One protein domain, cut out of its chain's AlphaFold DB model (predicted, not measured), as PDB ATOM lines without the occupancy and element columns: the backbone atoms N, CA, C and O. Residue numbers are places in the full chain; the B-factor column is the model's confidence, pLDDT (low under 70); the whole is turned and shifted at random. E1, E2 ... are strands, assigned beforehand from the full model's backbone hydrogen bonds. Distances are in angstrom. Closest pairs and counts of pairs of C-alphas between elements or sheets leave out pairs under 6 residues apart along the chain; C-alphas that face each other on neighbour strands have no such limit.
ATOM      1  N   GLU A   4      -2.943  12.062  27.900       91.00
ATOM      2  CA  GLU A   4      -2.206  11.957  29.168       91.00
ATOM      3  C   GLU A   4      -3.219  11.895  30.312       91.00
ATOM      4  O   GLU A   4      -4.000  12.827  30.480       91.00
ATOM      5  N   GLU A   5      -3.224  10.819  31.103       88.75
ATOM      6  CA  GLU A   5      -4.206  10.639  32.184       88.75
ATOM      7  C   GLU A   5      -5.645  10.887  31.669       88.75
ATOM      8  O   GLU A   5      -6.111  10.184  30.766       88.75
ATOM      9  N   ASN A   6      -6.343  11.891  32.205       91.25
ATOM     10  CA  ASN A   6      -7.691  12.299  31.808       91.25
ATOM     11  C   ASN A   6      -7.732  13.425  30.750       91.25
ATOM     12  O   ASN A   6      -8.821  13.925  30.444       91.25
ATOM     13  N   ILE A   7      -6.589  13.833  30.195       95.00
ATOM     14  CA  ILE A   7      -6.457  14.914  29.214       95.00
ATOM     15  C   ILE A   7      -6.263  14.322  27.820       95.00
ATOM     16  O   ILE A   7      -5.256  13.679  27.541       95.00
ATOM     17  N   TRP A   8      -7.223  14.561  26.932       95.25
ATOM     18  CA  TRP A   8      -7.157  14.127  25.535       95.25
ATOM     19  C   TRP A   8      -6.700  15.265  24.639       95.25
ATOM     20  O   TRP A   8      -7.039  16.419  24.895       95.25
ATOM     21  N   PHE A   9      -5.964  14.948  23.579       95.12
ATOM     22  CA  PHE A   9      -5.381  15.964  22.709       95.12
ATOM     23  C   PHE A   9      -5.917  15.883  21.286       95.12
ATOM     24  O   PHE A   9      -6.008  14.806  20.694       95.12
ATOM     25  N   THR A  10      -6.192  17.047  20.702       95.00
ATOM     26  CA  THR A  10      -6.241  17.218  19.246       95.00
ATOM     27  C   THR A  10      -5.321  18.361  18.845       95.00
ATOM     28  O   THR A  10      -5.062  19.279  19.624       95.00
ATOM     29  N   TRP A  11      -4.776  18.289  17.636       92.56
ATOM     30  CA  TRP A  11      -3.726  19.187  17.173       92.56
ATOM     31  C   TRP A  11      -4.079  19.764  15.810       92.56
ATOM     32  O   TRP A  11      -4.538  19.034  14.929       92.56
ATOM     33  N   ARG A  12      -3.830  21.063  15.638       94.31
ATOM     34  CA  ARG A  12      -3.922  21.764  14.360       94.31
ATOM     35  C   ARG A  12      -2.533  22.275  13.955       94.31
ATOM     36  O   ARG A  12      -2.119  23.323  14.462       94.31
ATOM     37  N   PRO A  13      -1.819  21.557  13.067       89.94
ATOM     38  CA  PRO A  13      -0.437  21.869  12.701       89.94
ATOM     39  C   PRO A  13      -0.234  23.273  12.139       89.94
ATOM     40  O   PRO A  13       0.725  23.945  12.509       89.94
ATOM     41  N   GLU A  14      -1.146  23.731  11.286       91.62
ATOM     42  CA  GLU A  14      -1.004  24.987  10.540       91.62
ATOM     43  C   GLU A  14      -1.045  26.213  11.462       91.62
ATOM     44  O   GLU A  14      -0.432  27.234  11.171       91.62
ATOM     45  N   GLU A  15      -1.749  26.102  12.592       92.19
ATOM     46  CA  GLU A  15      -1.892  27.164  13.598       92.19
ATOM     47  C   GLU A  15      -1.007  26.939  14.827       92.19
ATOM     48  O   GLU A  15      -1.171  27.626  15.841       92.19
ATOM     49  N   LYS A  16      -0.161  25.905  14.792       93.25
ATOM     50  CA  LYS A  16       0.565  25.392  15.954       93.25
ATOM     51  C   LYS A  16      -0.303  25.321  17.226       93.25
ATOM     52  O   LYS A  16       0.130  25.705  18.314       93.25
ATOM     53  N   SER A  17      -1.559  24.895  17.085       96.38
ATOM     54  CA  SER A  17      -2.556  24.972  18.157       96.38
ATOM     55  C   SER A  17      -2.962  23.590  18.649       96.38
ATOM     56  O   SER A  17      -3.473  22.770  17.882       96.38
ATOM     57  N   LEU A  18      -2.777  23.357  19.947       97.00
ATOM     58  CA  LEU A  18      -3.196  22.143  20.636       97.00
ATOM     59  C   LEU A  18      -4.465  22.409  21.443       97.00
ATOM     60  O   LEU A  18      -4.587  23.434  22.116       97.00
ATOM     61  N   TYR A  19      -5.387  21.459  21.406       97.62
ATOM     62  CA  TYR A  19      -6.604  21.466  22.199       97.62
ATOM     63  C   TYR A  19      -6.538  20.321  23.205       97.62
ATOM     64  O   TYR A  19      -6.513  19.151  22.822       97.62
ATOM     65  N   ALA A  20      -6.496  20.673  24.486       97.56
ATOM     66  CA  ALA A  20      -6.463  19.747  25.606       97.56
ATOM     67  C   ALA A  20      -7.864  19.636  26.225       97.56
ATOM     68  O   ALA A  20      -8.381  20.591  26.806       97.56
ATOM     69  N   PHE A  21      -8.485  18.469  26.083       96.94
ATOM     70  CA  PHE A  21      -9.812  18.147  26.594       96.94
ATOM     71  C   PHE A  21      -9.671  17.485  27.962       96.94
ATOM     72  O   PHE A  21      -9.308  16.313  28.060       96.94
ATOM     73  N   ILE A  22      -9.973  18.228  29.021       95.31
ATOM     74  CA  ILE A  22      -9.942  17.731  30.394       95.31
ATOM     75  C   ILE A  22     -11.242  16.974  30.660       95.31
ATOM     76  O   ILE A  22     -12.312  17.580  30.761       95.31
ATOM     77  N   THR A  23     -11.153  15.651  30.760       92.50
ATOM     78  CA  THR A  23     -12.296  14.746  30.971       92.50
ATOM     79  C   THR A  23     -12.340  14.228  32.414       92.50
ATOM     80  O   THR A  23     -11.404  14.444  33.180       92.50
ATOM     81  N   ASN A  24     -13.414  13.537  32.810       88.06
ATOM     82  CA  ASN A  24     -13.520  12.830  34.098       88.06
ATOM     83  C   ASN A  24     -13.273  13.683  35.359       88.06
ATOM     84  O   ASN A  24     -12.813  13.171  36.376       88.06
ATOM     85  N   ILE A  25     -13.621  14.972  35.322       87.94
ATOM     86  CA  ILE A  25     -13.674  15.833  36.514       87.94
ATOM     87  C   ILE A  25     -15.126  16.265  36.732       87.94
ATOM     88  O   ILE A  25     -15.470  17.428  36.482       87.94
ATOM     89  N   PRO A  26     -16.006  15.329  37.141       79.69
ATOM     90  CA  PRO A  26     -17.366  15.692  37.497       79.69
ATOM     91  C   PRO A  26     -17.331  16.700  38.650       79.69
ATOM     92  O   PRO A  26     -16.418  16.703  39.476       79.69
ATOM     93  N   ASP A  27     -18.316  17.593  38.670       84.06
ATOM     94  CA  ASP A  27     -18.528  18.546  39.762       84.06
ATOM     95  C   ASP A  27     -17.392  19.546  40.017       84.06
ATOM     96  O   ASP A  27     -17.305  20.099  41.109       84.06
ATOM     97  N   TRP A  28     -16.551  19.868  39.022       89.88
ATOM     98  CA  TRP A  28     -15.647  21.022  39.129       89.88
ATOM     99  C   TRP A  28     -16.475  22.298  39.372       89.88
ATOM    100  O   TRP A  28     -17.147  22.753  38.443       89.88
ATOM    101  N   PRO A  29     -16.465  22.924  40.566       89.88
ATOM    102  CA  PRO A  29     -17.371  24.032  40.839       89.88
ATOM    103  C   PRO A  29     -17.002  25.271  40.020       89.88
ATOM    104  O   PRO A  29     -15.841  25.507  39.679       89.88
ATOM    105  N   ARG A  30     -18.015  26.055  39.646       90.81
ATOM    106  CA  ARG A  30     -17.822  27.259  38.834       90.81
ATOM    107  C   ARG A  30     -17.056  28.302  39.646       90.81
ATOM    108  O   ARG A  30     -17.415  28.562  40.791       90.81
ATOM    109  N   GLY A  31     -16.031  28.891  39.037       92.12
ATOM    110  CA  GLY A  31     -15.124  29.843  39.682       92.12
ATOM    111  C   GLY A  31     -14.044  29.201  40.557       92.12
ATOM    112  O   GLY A  31     -13.150  29.898  41.017       92.12
ATOM    113  N   SER A  32     -14.063  27.880  40.761       93.56
ATOM    114  CA  SER A  32     -12.980  27.201  41.475       93.56
ATOM    115  C   SER A  32     -11.778  26.980  40.564       93.56
ATOM    116  O   SER A  32     -11.925  26.570  39.410       93.56
ATOM    117  N   ARG A  33     -10.582  27.210  41.105       96.31
ATOM    118  CA  ARG A  33      -9.305  27.007  40.418       96.31
ATOM    119  C   ARG A  33      -8.872  25.544  40.477       96.31
ATOM    120  O   ARG A  33      -9.067  24.878  41.495       96.31
ATOM    121  N   LYS A  34      -8.301  25.047  39.382       96.75
ATOM    122  CA  LYS A  34      -7.620  23.751  39.303       96.75
ATOM    123  C   LYS A  34      -6.311  23.899  38.548       96.75
ATOM    124  O   LYS A  34      -6.160  24.803  37.729       96.75
ATOM    125  N   GLU A  35      -5.403  22.980  38.837       97.12
ATOM    126  CA  GLU A  35      -4.078  22.927  38.244       97.12
ATOM    127  C   GLU A  35      -3.887  21.614  37.495       97.12
ATOM    128  O   GLU A  35      -4.362  20.561  37.924       97.12
ATOM    129  N   PHE A  36      -3.195  21.704  36.367       96.75
ATOM    130  CA  PHE A  36      -2.888  20.601  35.471       96.75
ATOM    131  C   PHE A  36      -1.428  20.702  35.050       96.75
ATOM    132  O   PHE A  36      -0.895  21.802  34.908       96.75
ATOM    133  N   VAL A  37      -0.795  19.559  34.809       96.31
ATOM    134  CA  VAL A  37       0.539  19.497  34.209       96.31
ATOM    135  C   VAL A  37       0.434  18.676  32.938       96.31
ATOM    136  O   VAL A  37       0.065  17.506  32.995       96.31
ATOM    137  N   VAL A  38       0.748  19.300  31.805       96.06
ATOM    138  CA  VAL A  38       0.813  18.630  30.504       96.06
ATOM    139  C   VAL A  38       2.277  18.359  30.184       96.06
ATOM    140  O   VAL A  38       3.058  19.288  29.971       96.06
ATOM    141  N   ARG A  39       2.671  17.087  30.197       95.06
ATOM    142  CA  ARG A  39       4.082  16.667  30.154       95.06
ATOM    143  C   ARG A  39       4.603  16.481  28.735       95.06
ATOM    144  O   ARG A  39       5.810  16.579  28.519       95.06
ATOM    145  N   SER A  40       3.722  16.222  27.769       93.62
ATOM    146  CA  SER A  40       4.086  16.002  26.363       93.62
ATOM    147  C   SER A  40       4.109  17.264  25.504       93.62
ATOM    148  O   SER A  40       4.323  17.170  24.294       93.62
ATOM    149  N   VAL A  41       3.934  18.440  26.112       94.19
ATOM    150  CA  VAL A  41       3.800  19.714  25.399       94.19
ATOM    151  C   VAL A  41       4.788  20.743  25.926       94.19
ATOM    152  O   VAL A  41       4.863  20.989  27.129       94.19
ATOM    153  N   ASN A  42       5.509  21.358  24.994       95.31
ATOM    154  CA  ASN A  42       6.275  22.575  25.201       95.31
ATOM    155  C   ASN A  42       5.554  23.757  24.543       95.31
ATOM    156  O   ASN A  42       4.782  23.569  23.602       95.31
ATOM    157  N   ILE A  43       5.834  24.970  25.010       96.88
ATOM    158  CA  ILE A  43       5.396  26.215  24.372       96.88
ATOM    159  C   ILE A  43       6.593  27.063  23.942       96.88
ATOM    160  O   ILE A  43       7.651  27.014  24.570       96.88
ATOM    161  N   GLU A  44       6.423  27.857  22.887       94.38
ATOM    162  CA  GLU A  44       7.439  28.791  22.391       94.38
ATOM    163  C   GLU A  44       6.866  30.190  22.114       94.38
ATOM    164  O   GLU A  44       5.661  30.367  21.917       94.38
ATOM    165  N   GLY A  45       7.747  31.194  22.066       93.81
ATOM    166  CA  GLY A  45       7.393  32.558  21.671       93.81
ATOM    167  C   GLY A  45       6.308  33.191  22.546       93.81
ATOM    168  O   GLY A  45       6.351  33.119  23.771       93.81
ATOM    169  N   ASP A  46       5.330  33.818  21.899       95.19
ATOM    170  CA  ASP A  46       4.183  34.503  22.503       95.19
ATOM    171  C   ASP A  46       2.984  33.564  22.748       95.19
ATOM    172  O   ASP A  46       1.825  33.942  22.572       95.19
ATOM    173  N   ALA A  47       3.258  32.316  23.142       97.44
ATOM    174  CA  ALA A  47       2.234  31.313  23.414       97.44
ATOM    175  C   ALA A  47       1.147  31.814  24.378       97.44
ATOM    176  O   ALA A  47       1.405  32.519  25.355       97.44
ATOM    177  N   THR A  48      -0.084  31.377  24.132       97.62
ATOM    178  CA  THR A  48      -1.246  31.675  24.967       97.62
ATOM    179  C   THR A  48      -1.923  30.379  25.386       97.62
ATOM    180  O   THR A  48      -1.990  29.418  24.617       97.62
ATOM    181  N   VAL A  49      -2.448  30.360  26.612       98.12
ATOM    182  CA  VAL A  49      -3.190  29.226  27.171       98.12
ATOM    183  C   VAL A  49      -4.521  29.740  27.691       98.12
ATOM    184  O   VAL A  49      -4.560  30.507  28.650       98.12
ATOM    185  N   ASN A  50      -5.612  29.321  27.055       97.69
ATOM    186  CA  ASN A  50      -6.948  29.821  27.364       97.69
ATOM    187  C   ASN A  50      -7.969  28.689  27.417       97.69
ATOM    188  O   ASN A  50      -7.995  27.809  26.557       97.69
ATOM    189  N   VAL A  51      -8.865  28.746  28.398       96.81
ATOM    190  CA  VAL A  51     -10.065  27.903  28.410       96.81
ATOM    191  C   VAL A  51     -11.015  28.413  27.324       96.81
ATOM    192  O   VAL A  51     -11.395  29.583  27.330       96.81
ATOM    193  N   LEU A  52     -11.407  27.555  26.382       95.44
ATOM    194  CA  LEU A  52     -12.320  27.945  25.306       95.44
ATOM    195  C   LEU A  52     -13.687  28.350  25.859       95.44
ATOM    196  O   LEU A  52     -14.184  27.745  26.800       95.44
ATOM    197  N   GLY A  53     -14.332  29.348  25.254       92.44
ATOM    198  CA  GLY A  53     -15.676  29.785  25.653       92.44
ATOM    199  C   GLY A  53     -15.731  30.655  26.917       92.44
ATOM    200  O   GLY A  53     -16.815  30.853  27.461       92.44
ATOM    201  N   GLN A  54     -14.594  31.179  27.388       92.75
ATOM    202  CA  GLN A  54     -14.528  32.239  28.403       92.75
ATOM    203  C   GLN A  54     -13.402  33.231  28.072       92.75
ATOM    204  O   GLN A  54     -12.471  32.879  27.352       92.75
ATOM    205  N   SER A  55     -13.474  34.459  28.601       92.44
ATOM    206  CA  SER A  55     -12.441  35.488  28.384       92.44
ATOM    207  C   SER A  55     -11.243  35.367  29.326       92.44
ATOM    208  O   SER A  55     -10.164  35.850  29.013       92.44
ATOM    209  N   GLY A  56     -11.424  34.741  30.496       92.88
ATOM    210  CA  GLY A  56     -10.418  34.741  31.563       92.88
ATOM    211  C   GLY A  56     -10.319  36.066  32.332       92.88
ATOM    212  O   GLY A  56      -9.442  36.206  33.175       92.88
ATOM    213  N   GLU A  57     -11.214  37.024  32.073       93.56
ATOM    214  CA  GLU A  57     -11.211  38.341  32.731       93.56
ATOM    215  C   GLU A  57     -12.092  38.375  33.982       93.56
ATOM    216  O   GLU A  57     -11.729  38.984  34.983       93.56
ATOM    217  N   LEU A  58     -13.251  37.709  33.944       93.62
ATOM    218  CA  LEU A  58     -14.187  37.666  35.066       93.62
ATOM    219  C   LEU A  58     -14.947  36.343  35.137       93.62
ATOM    220  O   LEU A  58     -15.152  35.652  34.136       93.62
ATOM    221  N   VAL A  59     -15.430  36.026  36.337       93.31
ATOM    222  CA  VAL A  59     -16.468  35.017  36.550       93.31
ATOM    223  C   VAL A  59     -17.779  35.756  36.814       93.31
ATOM    224  O   VAL A  59     -17.911  36.438  37.826       93.31
ATOM    225  N   GLU A  60     -18.767  35.648  35.913       89.19
ATOM    226  CA  GLU A  60     -20.038  36.382  36.075       89.19
ATOM    227  C   GLU A  60     -20.667  36.108  37.451       89.19
ATOM    228  O   GLU A  60     -20.703  34.956  37.894       89.19
ATOM    229  N   TYR A  61     -21.169  37.158  38.108       89.50
ATOM    230  CA  TYR A  61     -21.721  37.140  39.474       89.50
ATOM    231  C   TYR A  61     -20.750  36.708  40.584       89.50
ATOM    232  O   TYR A  61     -21.167  36.525  41.724       89.50
ATOM    233  N   GLN A  62     -19.460  36.568  40.280       91.50
ATOM    234  CA  GLN A  62     -18.395  36.347  41.255       91.50
ATOM    235  C   GLN A  62     -17.227  37.309  40.964       91.50
ATOM    236  O   GLN A  62     -16.147  36.871  40.573       91.50
ATOM    237  N   PRO A  63     -17.426  38.634  41.112       88.75
ATOM    238  CA  PRO A  63     -16.451  39.641  40.679       88.75
ATOM    239  C   PRO A  63     -15.130  39.604  41.461       88.75
ATOM    240  O   PRO A  63     -14.127  40.121  40.987       88.75
ATOM    241  N   SER A  64     -15.116  38.995  42.650       93.19
ATOM    242  CA  SER A  64     -13.905  38.789  43.451       93.19
ATOM    243  C   SER A  64     -13.103  37.549  43.040       93.19
ATOM    244  O   SER A  64     -12.008  37.343  43.558       93.19
ATOM    245  N   THR A  65     -13.647  36.693  42.171       95.31
ATOM    246  CA  THR A  65     -12.955  35.495  41.693       95.31
ATOM    247  C   THR A  65     -12.005  35.873  40.569       95.31
ATOM    248  O   THR A  65     -12.428  36.346  39.515       95.31
ATOM    249  N   ASP A  66     -10.722  35.601  40.774       96.12
ATOM    250  CA  ASP A  66      -9.708  35.731  39.737       96.12
ATOM    251  C   ASP A  66      -9.937  34.695  38.623       96.12
ATOM    252  O   ASP A  66      -9.759  33.488  38.809       96.12
ATOM    253  N   ALA A  67     -10.358  35.184  37.456       95.81
ATOM    254  CA  ALA A  67     -10.696  34.359  36.305       95.81
ATOM    255  C   ALA A  67      -9.494  33.997  35.422       95.81
ATOM    256  O   ALA A  67      -9.637  33.206  34.477       95.81
ATOM    257  N   LYS A  68      -8.319  34.565  35.708       97.00
ATOM    258  CA  LYS A  68      -7.166  34.477  34.822       97.00
ATOM    259  C   LYS A  68      -6.636  33.048  34.747       97.00
ATOM    260  O   LYS A  68      -6.539  32.329  35.749       97.00
ATOM    261  N   THR A  69      -6.274  32.638  33.534       98.06
ATOM    262  CA  THR A  69      -5.477  31.427  33.326       98.06
ATOM    263  C   THR A  69      -4.004  31.785  33.463       98.06
ATOM    264  O   THR A  69      -3.521  32.712  32.814       98.06
ATOM    265  N   TYR A  70      -3.302  31.055  34.321       98.12
ATOM    266  CA  TYR A  70      -1.856  31.142  34.477       98.12
ATOM    267  C   TYR A  70      -1.228  29.884  33.911       98.12
ATOM    268  O   TYR A  70      -1.805  28.798  34.005       98.12
ATOM    269  N   PHE A  71      -0.048  30.026  33.331       98.38
ATOM    270  CA  PHE A  71       0.706  28.902  32.820       98.38
ATOM    271  C   PHE A  71       2.199  29.184  32.910       98.38
ATOM    272  O   PHE A  71       2.626  30.337  32.859       98.38
ATOM    273  N   GLU A  72       2.974  28.119  33.059       97.81
ATOM    274  CA  GLU A  72       4.425  28.180  33.176       97.81
ATOM    275  C   GLU A  72       5.031  26.922  32.554       97.81
ATOM    276  O   GLU A  72       4.633  25.799  32.878       97.81
ATOM    277  N   GLN A  73       6.003  27.107  31.662       97.06
ATOM    278  CA  GLN A  73       6.810  26.002  31.160       97.06
ATOM    279  C   GLN A  73       7.881  25.644  32.195       97.06
ATOM    280  O   GLN A  73       8.624  26.509  32.649       97.06
ATOM    281  N   SER A  74       7.991  24.359  32.529       94.19
ATOM    282  CA  SER A  74       9.041  23.828  33.404       94.19
ATOM    283  C   SER A  74       9.563  22.490  32.880       94.19
ATOM    284  O   SER A  74       8.956  21.899  31.983       94.19
ATOM    285  N   ASP A  75      10.620  21.958  33.496       90.69
ATOM    286  CA  ASP A  75      11.159  20.625  33.177       90.69
ATOM    287  C   ASP A  75      10.135  19.501  33.401       90.69
ATOM    288  O   ASP A  75      10.148  18.476  32.720       90.69
ATOM    289  N   SER A  76       9.203  19.711  34.337       90.50
ATOM    290  CA  SER A  76       8.118  18.770  34.637       90.50
ATOM    291  C   SER A  76       6.966  18.798  33.623       90.50
ATOM    292  O   SER A  76       6.080  17.949  33.696       90.50
ATOM    293  N   GLY A  77       6.971  19.754  32.688       94.62
ATOM    294  CA  GLY A  77       5.906  19.999  31.715       94.62
ATOM    295  C   GLY A  77       5.330  21.413  31.798       94.62
ATOM    296  O   GLY A  77       5.770  22.251  32.600       94.62
ATOM    297  N   LEU A  78       4.319  21.664  30.966       97.38
ATOM    298  CA  LEU A  78       3.529  22.888  30.970       97.38
ATOM    299  C   LEU A  78       2.522  22.838  32.125       97.38
ATOM    300  O   LEU A  78       1.531  22.102  32.076       97.38
ATOM    301  N   LYS A  79       2.775  23.626  33.170       98.19
ATOM    302  CA  LYS A  79       1.846  23.813  34.287       98.19
ATOM    303  C   LYS A  79       0.765  24.795  33.864       98.19
ATOM    304  O   LYS A  79       1.077  25.849  33.317       98.19
ATOM    305  N   ILE A  80      -0.496  24.469  34.127       98.44
ATOM    306  CA  ILE A  80      -1.652  25.297  33.782       98.44
ATOM    307  C   ILE A  80      -2.550  25.406  35.007       98.44
ATOM    308  O   ILE A  80      -3.002  24.394  35.533       98.44
ATOM    309  N   SER A  81      -2.849  26.629  35.431       98.19
ATOM    310  CA  SER A  81      -3.787  26.938  36.505       98.19
ATOM    311  C   SER A  81      -4.939  27.759  35.944       98.19
ATOM    312  O   SER A  81      -4.756  28.904  35.522       98.19
ATOM    313  N   CYS A  82      -6.142  27.194  35.927       97.25
ATOM    314  CA  CYS A  82      -7.309  27.844  35.338       97.25
ATOM    315  C   CYS A  82      -8.567  27.651  36.185       97.25
ATOM    316  O   CYS A  82      -8.633  26.805  37.080       97.25
ATOM    317  N   VAL A  83      -9.580  28.466  35.899       95.19
ATOM    318  CA  VAL A  83     -10.910  28.362  36.501       95.19
ATOM    319  C   VAL A  83     -11.939  27.975  35.448       95.19
ATOM    320  O   VAL A  83     -11.833  28.364  34.280       95.19
ATOM    321  N   ARG A  84     -13.001  27.290  35.874       92.88
ATOM    322  CA  ARG A  84     -14.218  27.145  35.069       92.88
ATOM    323  C   ARG A  84     -15.099  28.384  35.250       92.88
ATOM    324  O   ARG A  84     -15.864  28.452  36.214       92.88
ATOM    325  N   ALA A  85     -15.000  29.353  34.344       92.56
ATOM    326  CA  ALA A  85     -15.796  30.589  34.354       92.56
ATOM    327  C   ALA A  85     -17.020  30.540  33.420       92.56
ATOM    328  O   ALA A  85     -17.995  31.263  33.648       92.56
ATOM    329  N   GLN A  86     -16.980  29.659  32.415       89.38
ATOM    330  CA  GLN A  86     -18.039  29.402  31.435       89.38
ATOM    331  C   GLN A  86     -19.466  29.381  32.031       89.38
ATOM    332  O   GLN A  86     -19.724  28.776  33.080       89.38
ATOM    333  N   ARG A  87     -20.425  29.976  31.305       84.12
ATOM    334  CA  ARG A  87     -21.867  29.977  31.623       84.12
ATOM    335  C   ARG A  87     -22.649  29.142  30.602       84.12
ATOM    336  O   ARG A  87     -23.425  29.667  29.816       84.12
ATOM    337  N   ILE A  88     -22.420  27.829  30.596       75.06
ATOM    338  CA  ILE A  88     -22.973  26.934  29.556       75.06
ATOM    339  C   ILE A  88     -24.254  26.208  30.021       75.06
ATOM    340  O   ILE A  88     -24.964  25.614  29.217       75.06
ATOM    341  N   TYR A  89     -24.619  26.291  31.307       65.69
ATOM    342  CA  TYR A  89     -25.834  25.653  31.823       65.69
ATOM    343  C   TYR A  89     -26.403  26.379  33.054       65.69
ATOM    344  O   TYR A  89     -25.656  26.970  33.837       65.69
ATOM    345  N   ASN A  90     -27.727  26.332  33.235       66.50
ATOM    346  CA  ASN A  90     -28.447  27.102  34.262       66.50
ATOM    347  C   ASN A  90     -28.318  26.542  35.693       66.50
ATOM    348  O   ASN A  90     -28.519  27.282  36.648       66.50
ATOM    349  N   ASN A  91     -27.958  25.266  35.854       74.50
ATOM    350  CA  ASN A  91     -27.803  24.608  37.160       74.50
ATOM    351  C   ASN A  91     -26.353  24.606  37.689       74.50
ATOM    352  O   ASN A  91     -26.060  23.923  38.667       74.50
ATOM    353  N   HIS A  92     -25.438  25.315  37.015       71.00
ATOM    354  CA  HIS A  92     -23.998  25.366  37.303       71.00
ATOM    355  C   HIS A  92     -23.242  24.024  37.279       71.00
ATOM    356  O   HIS A  92     -22.026  24.022  37.487       71.00
ATOM    357  N   LYS A  93     -23.882  22.899  36.958       76.62
ATOM    358  CA  LYS A  93     -23.215  21.612  36.739       76.62
ATOM    359  C   LYS A  93     -22.757  21.510  35.289       76.62
ATOM    360  O   LYS A  93     -23.431  21.975  34.372       76.62
ATOM    361  N   TRP A  94     -21.584  20.925  35.086       82.38
ATOM    362  CA  TRP A  94     -21.033  20.696  33.755       82.38
ATOM    363  C   TRP A  94     -20.344  19.333  33.729       82.38
ATOM    364  O   TRP A  94     -19.253  19.211  34.281       82.38
ATOM    365  N   PRO A  95     -20.995  18.304  33.160       81.81
ATOM    366  CA  PRO A  95     -20.424  16.962  33.088       81.81
ATOM    367  C   PRO A  95     -19.489  16.783  31.883       81.81
ATOM    368  O   PRO A  95     -18.800  15.773  31.789       81.81
ATOM    369  N   ASN A  96     -19.483  17.735  30.946       87.75
ATOM    370  CA  ASN A  96     -18.714  17.622  29.714       87.75
ATOM    371  C   ASN A  96     -17.270  18.110  29.912       87.75
ATOM    372  O   ASN A  96     -16.984  18.847  30.861       87.75
ATOM    373  N   PRO A  97     -16.357  17.753  28.998       91.94
ATOM    374  CA  PRO A  97     -14.975  18.193  29.085       91.94
ATOM    375  C   PRO A  97     -14.830  19.718  29.073       91.94
ATOM    376  O   PRO A  97     -15.602  20.435  28.427       91.94
ATOM    377  N   ILE A  98     -13.806  20.206  29.769       93.81
ATOM    378  CA  ILE A  98     -13.318  21.583  29.634       93.81
ATOM    379  C   ILE A  98     -12.159  21.564  28.648       93.81
ATOM    380  O   ILE A  98     -11.260  20.734  28.770       93.81
ATOM    381  N   VAL A  99     -12.184  22.463  27.667       96.50
ATOM    382  CA  VAL A  99     -11.176  22.499  26.606       96.50
ATOM    383  C   VAL A  99     -10.252  23.685  26.813       96.50
ATOM    384  O   VAL A  99     -10.711  24.825  26.898       96.50
ATOM    385  N   ILE A 100      -8.953  23.414  26.862       97.88
ATOM    386  CA  ILE A 100      -7.899  24.424  26.888       97.88
ATOM    387  C   ILE A 100      -7.262  24.480  25.502       97.88
ATOM    388  O   ILE A 100      -6.819  23.456  24.983       97.88
ATOM    389  N   LYS A 101      -7.209  25.670  24.905       98.06
ATOM    390  CA  LYS A 101      -6.425  25.943  23.698       98.06
ATOM    391  C   LYS A 101      -5.045  26.449  24.108       98.06
ATOM    392  O   LYS A 101      -4.953  27.412  24.869       98.06
ATOM    393  N   ILE A 102      -4.008  25.812  23.579       98.31
ATOM    394  CA  ILE A 102      -2.596  26.168  23.752       98.31
ATOM    395  C   ILE A 102      -2.055  26.540  22.369       98.31
ATOM    396  O   ILE A 102      -2.071  25.703  21.462       98.31
ATOM    397  N   THR A 103      -1.623  27.787  22.181       98.00
ATOM    398  CA  THR A 103      -0.989  28.237  20.927       98.00
ATOM    399  C   THR A 103       0.523  28.064  20.981       98.00
ATOM    400  O   THR A 103       1.096  27.994  22.066       98.00
ATOM    401  N   ASN A 104       1.164  28.000  19.811       97.31
ATOM    402  CA  ASN A 104       2.605  27.759  19.670       97.31
ATOM    403  C   ASN A 104       3.069  26.515  20.446       97.31
ATOM    404  O   ASN A 104       4.122  26.516  21.083       97.31
ATOM    405  N   ALA A 105       2.246  25.463  20.433       95.69
ATOM    406  CA  ALA A 105       2.559  24.227  21.130       95.69
ATOM    407  C   ALA A 105       3.531  23.381  20.296       95.69
ATOM    408  O   ALA A 105       3.418  23.302  19.073       95.69
ATOM    409  N   LEU A 106       4.466  22.711  20.954       93.12
ATOM    410  CA  LEU A 106       5.431  21.806  20.341       93.12
ATOM    411  C   LEU A 106       5.441  20.473  21.098       93.12
ATOM    412  O   LEU A 106       5.233  20.467  22.314       93.12
ATOM    413  N   PRO A 107       5.716  19.339  20.430       92.19
ATOM    414  CA  PRO A 107       5.983  18.087  21.131       92.19
ATOM    415  C   PRO A 107       7.157  18.246  22.110       92.19
ATOM    416  O   PRO A 107       8.213  18.754  21.736       92.19
ATOM    417  N   ALA A 108       6.982  17.805  23.357       91.81
ATOM    418  CA  ALA A 108       8.033  17.840  24.384       91.81
ATOM    419  C   ALA A 108       8.858  16.549  24.485       91.81
ATOM    420  O   ALA A 108       9.716  16.444  25.372       91.81
TER     421      ALA A 108
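AT A GLANCE: This is residues 4 to 108 of the 214 residues of the protein "Alpha-L-fucosidase" of Bacteroidales bacterium (UniProt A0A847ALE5). Two sheets stand partly face to face as a sandwich, E1 E2 E8 E5 over E3 E7 E6, their strands crossed, with E1 reaching beyond the other sheet. A small pair of strands, E4 and E9, lies at one end, and the loops of residues 52 to 69 and 84 to 97 extend toward the other. The 105 printed residues have no named helix and nine named strands, E1 to E9 in chain order; the sheets run E1 E2 E8 E5, E3 E7 E6 and E4 E9, each antiparallel. The class is all strand, though 44 of the 105 residues are in named elements; the whole is compact, with a radius of gyration of the C-alphas of 13.6 A and spans of 38 by 26 by 25 A.

IN THESE COORDINATES: Begin in the largest sheet: find C-alpha 7 at (-6.457, 14.914, 29.214), where E1, residues 7 to 12, sets out for 16.6 A. Beside it come E2, residues 17 to 22, 16.0 A; E8, residues 98 to 102, 13.1 A; and E5, residues 49 to 51, 7.1 A. In the second sheet E3 is residues 33 to 38, 16.5 A, and E6 residues 70 to 74, 13.2 A. E7, residues 77 to 83, runs 19.4 A from C-alpha 77 at (5.906, 19.999, 31.715). E4 is residues 41 to 43, 6.8 A, and E9 residues 105 to 107, 7.0 A, ending at C-alpha 107 at (5.983, 18.087, 21.131).

HOW THE PARTS SIT: Look first at the hairpin E1 and E2, where N 10 and O 19 are 3.0 A apart, within hydrogen-bond range. E2 and E8 have N 20 and O 100 at 2.8 A; E8 and the edge strand E5 have N 101 and O 50 at 2.8 A. In the second sheet, E3 and E7 have N 36 and O 80 at 2.8 A, and the hairpin E6 and E7 has N 72 and O 79 at 3.0 A. The two sheets form a sandwich, two sheets face to face, their strands at 60 degrees. Between them, the closest C-alphas of E5 and E6, Val 49 and Phe 71, are 6.9 A apart; E1 and E3 are only just apart, at 8.3 A. E8 runs on into E9 at 87 degrees, and N 42 of E4 and O 106 of E9 are 2.8 A apart. The closest C-alphas of E4 and E7, Asn 42 and Leu 78, are 6.4 A apart.

THE WHOLE: The two C-alphas farthest apart, Asp 75 and Asn 90, are 40.1 A apart. The printed part has no cut. The links E5 to E6 and E7 to E8 are long, with 18 and 14 residues. The mean pLDDT of the printed part is 92.5; look for low confidence, under 70, at residues 89 to 90.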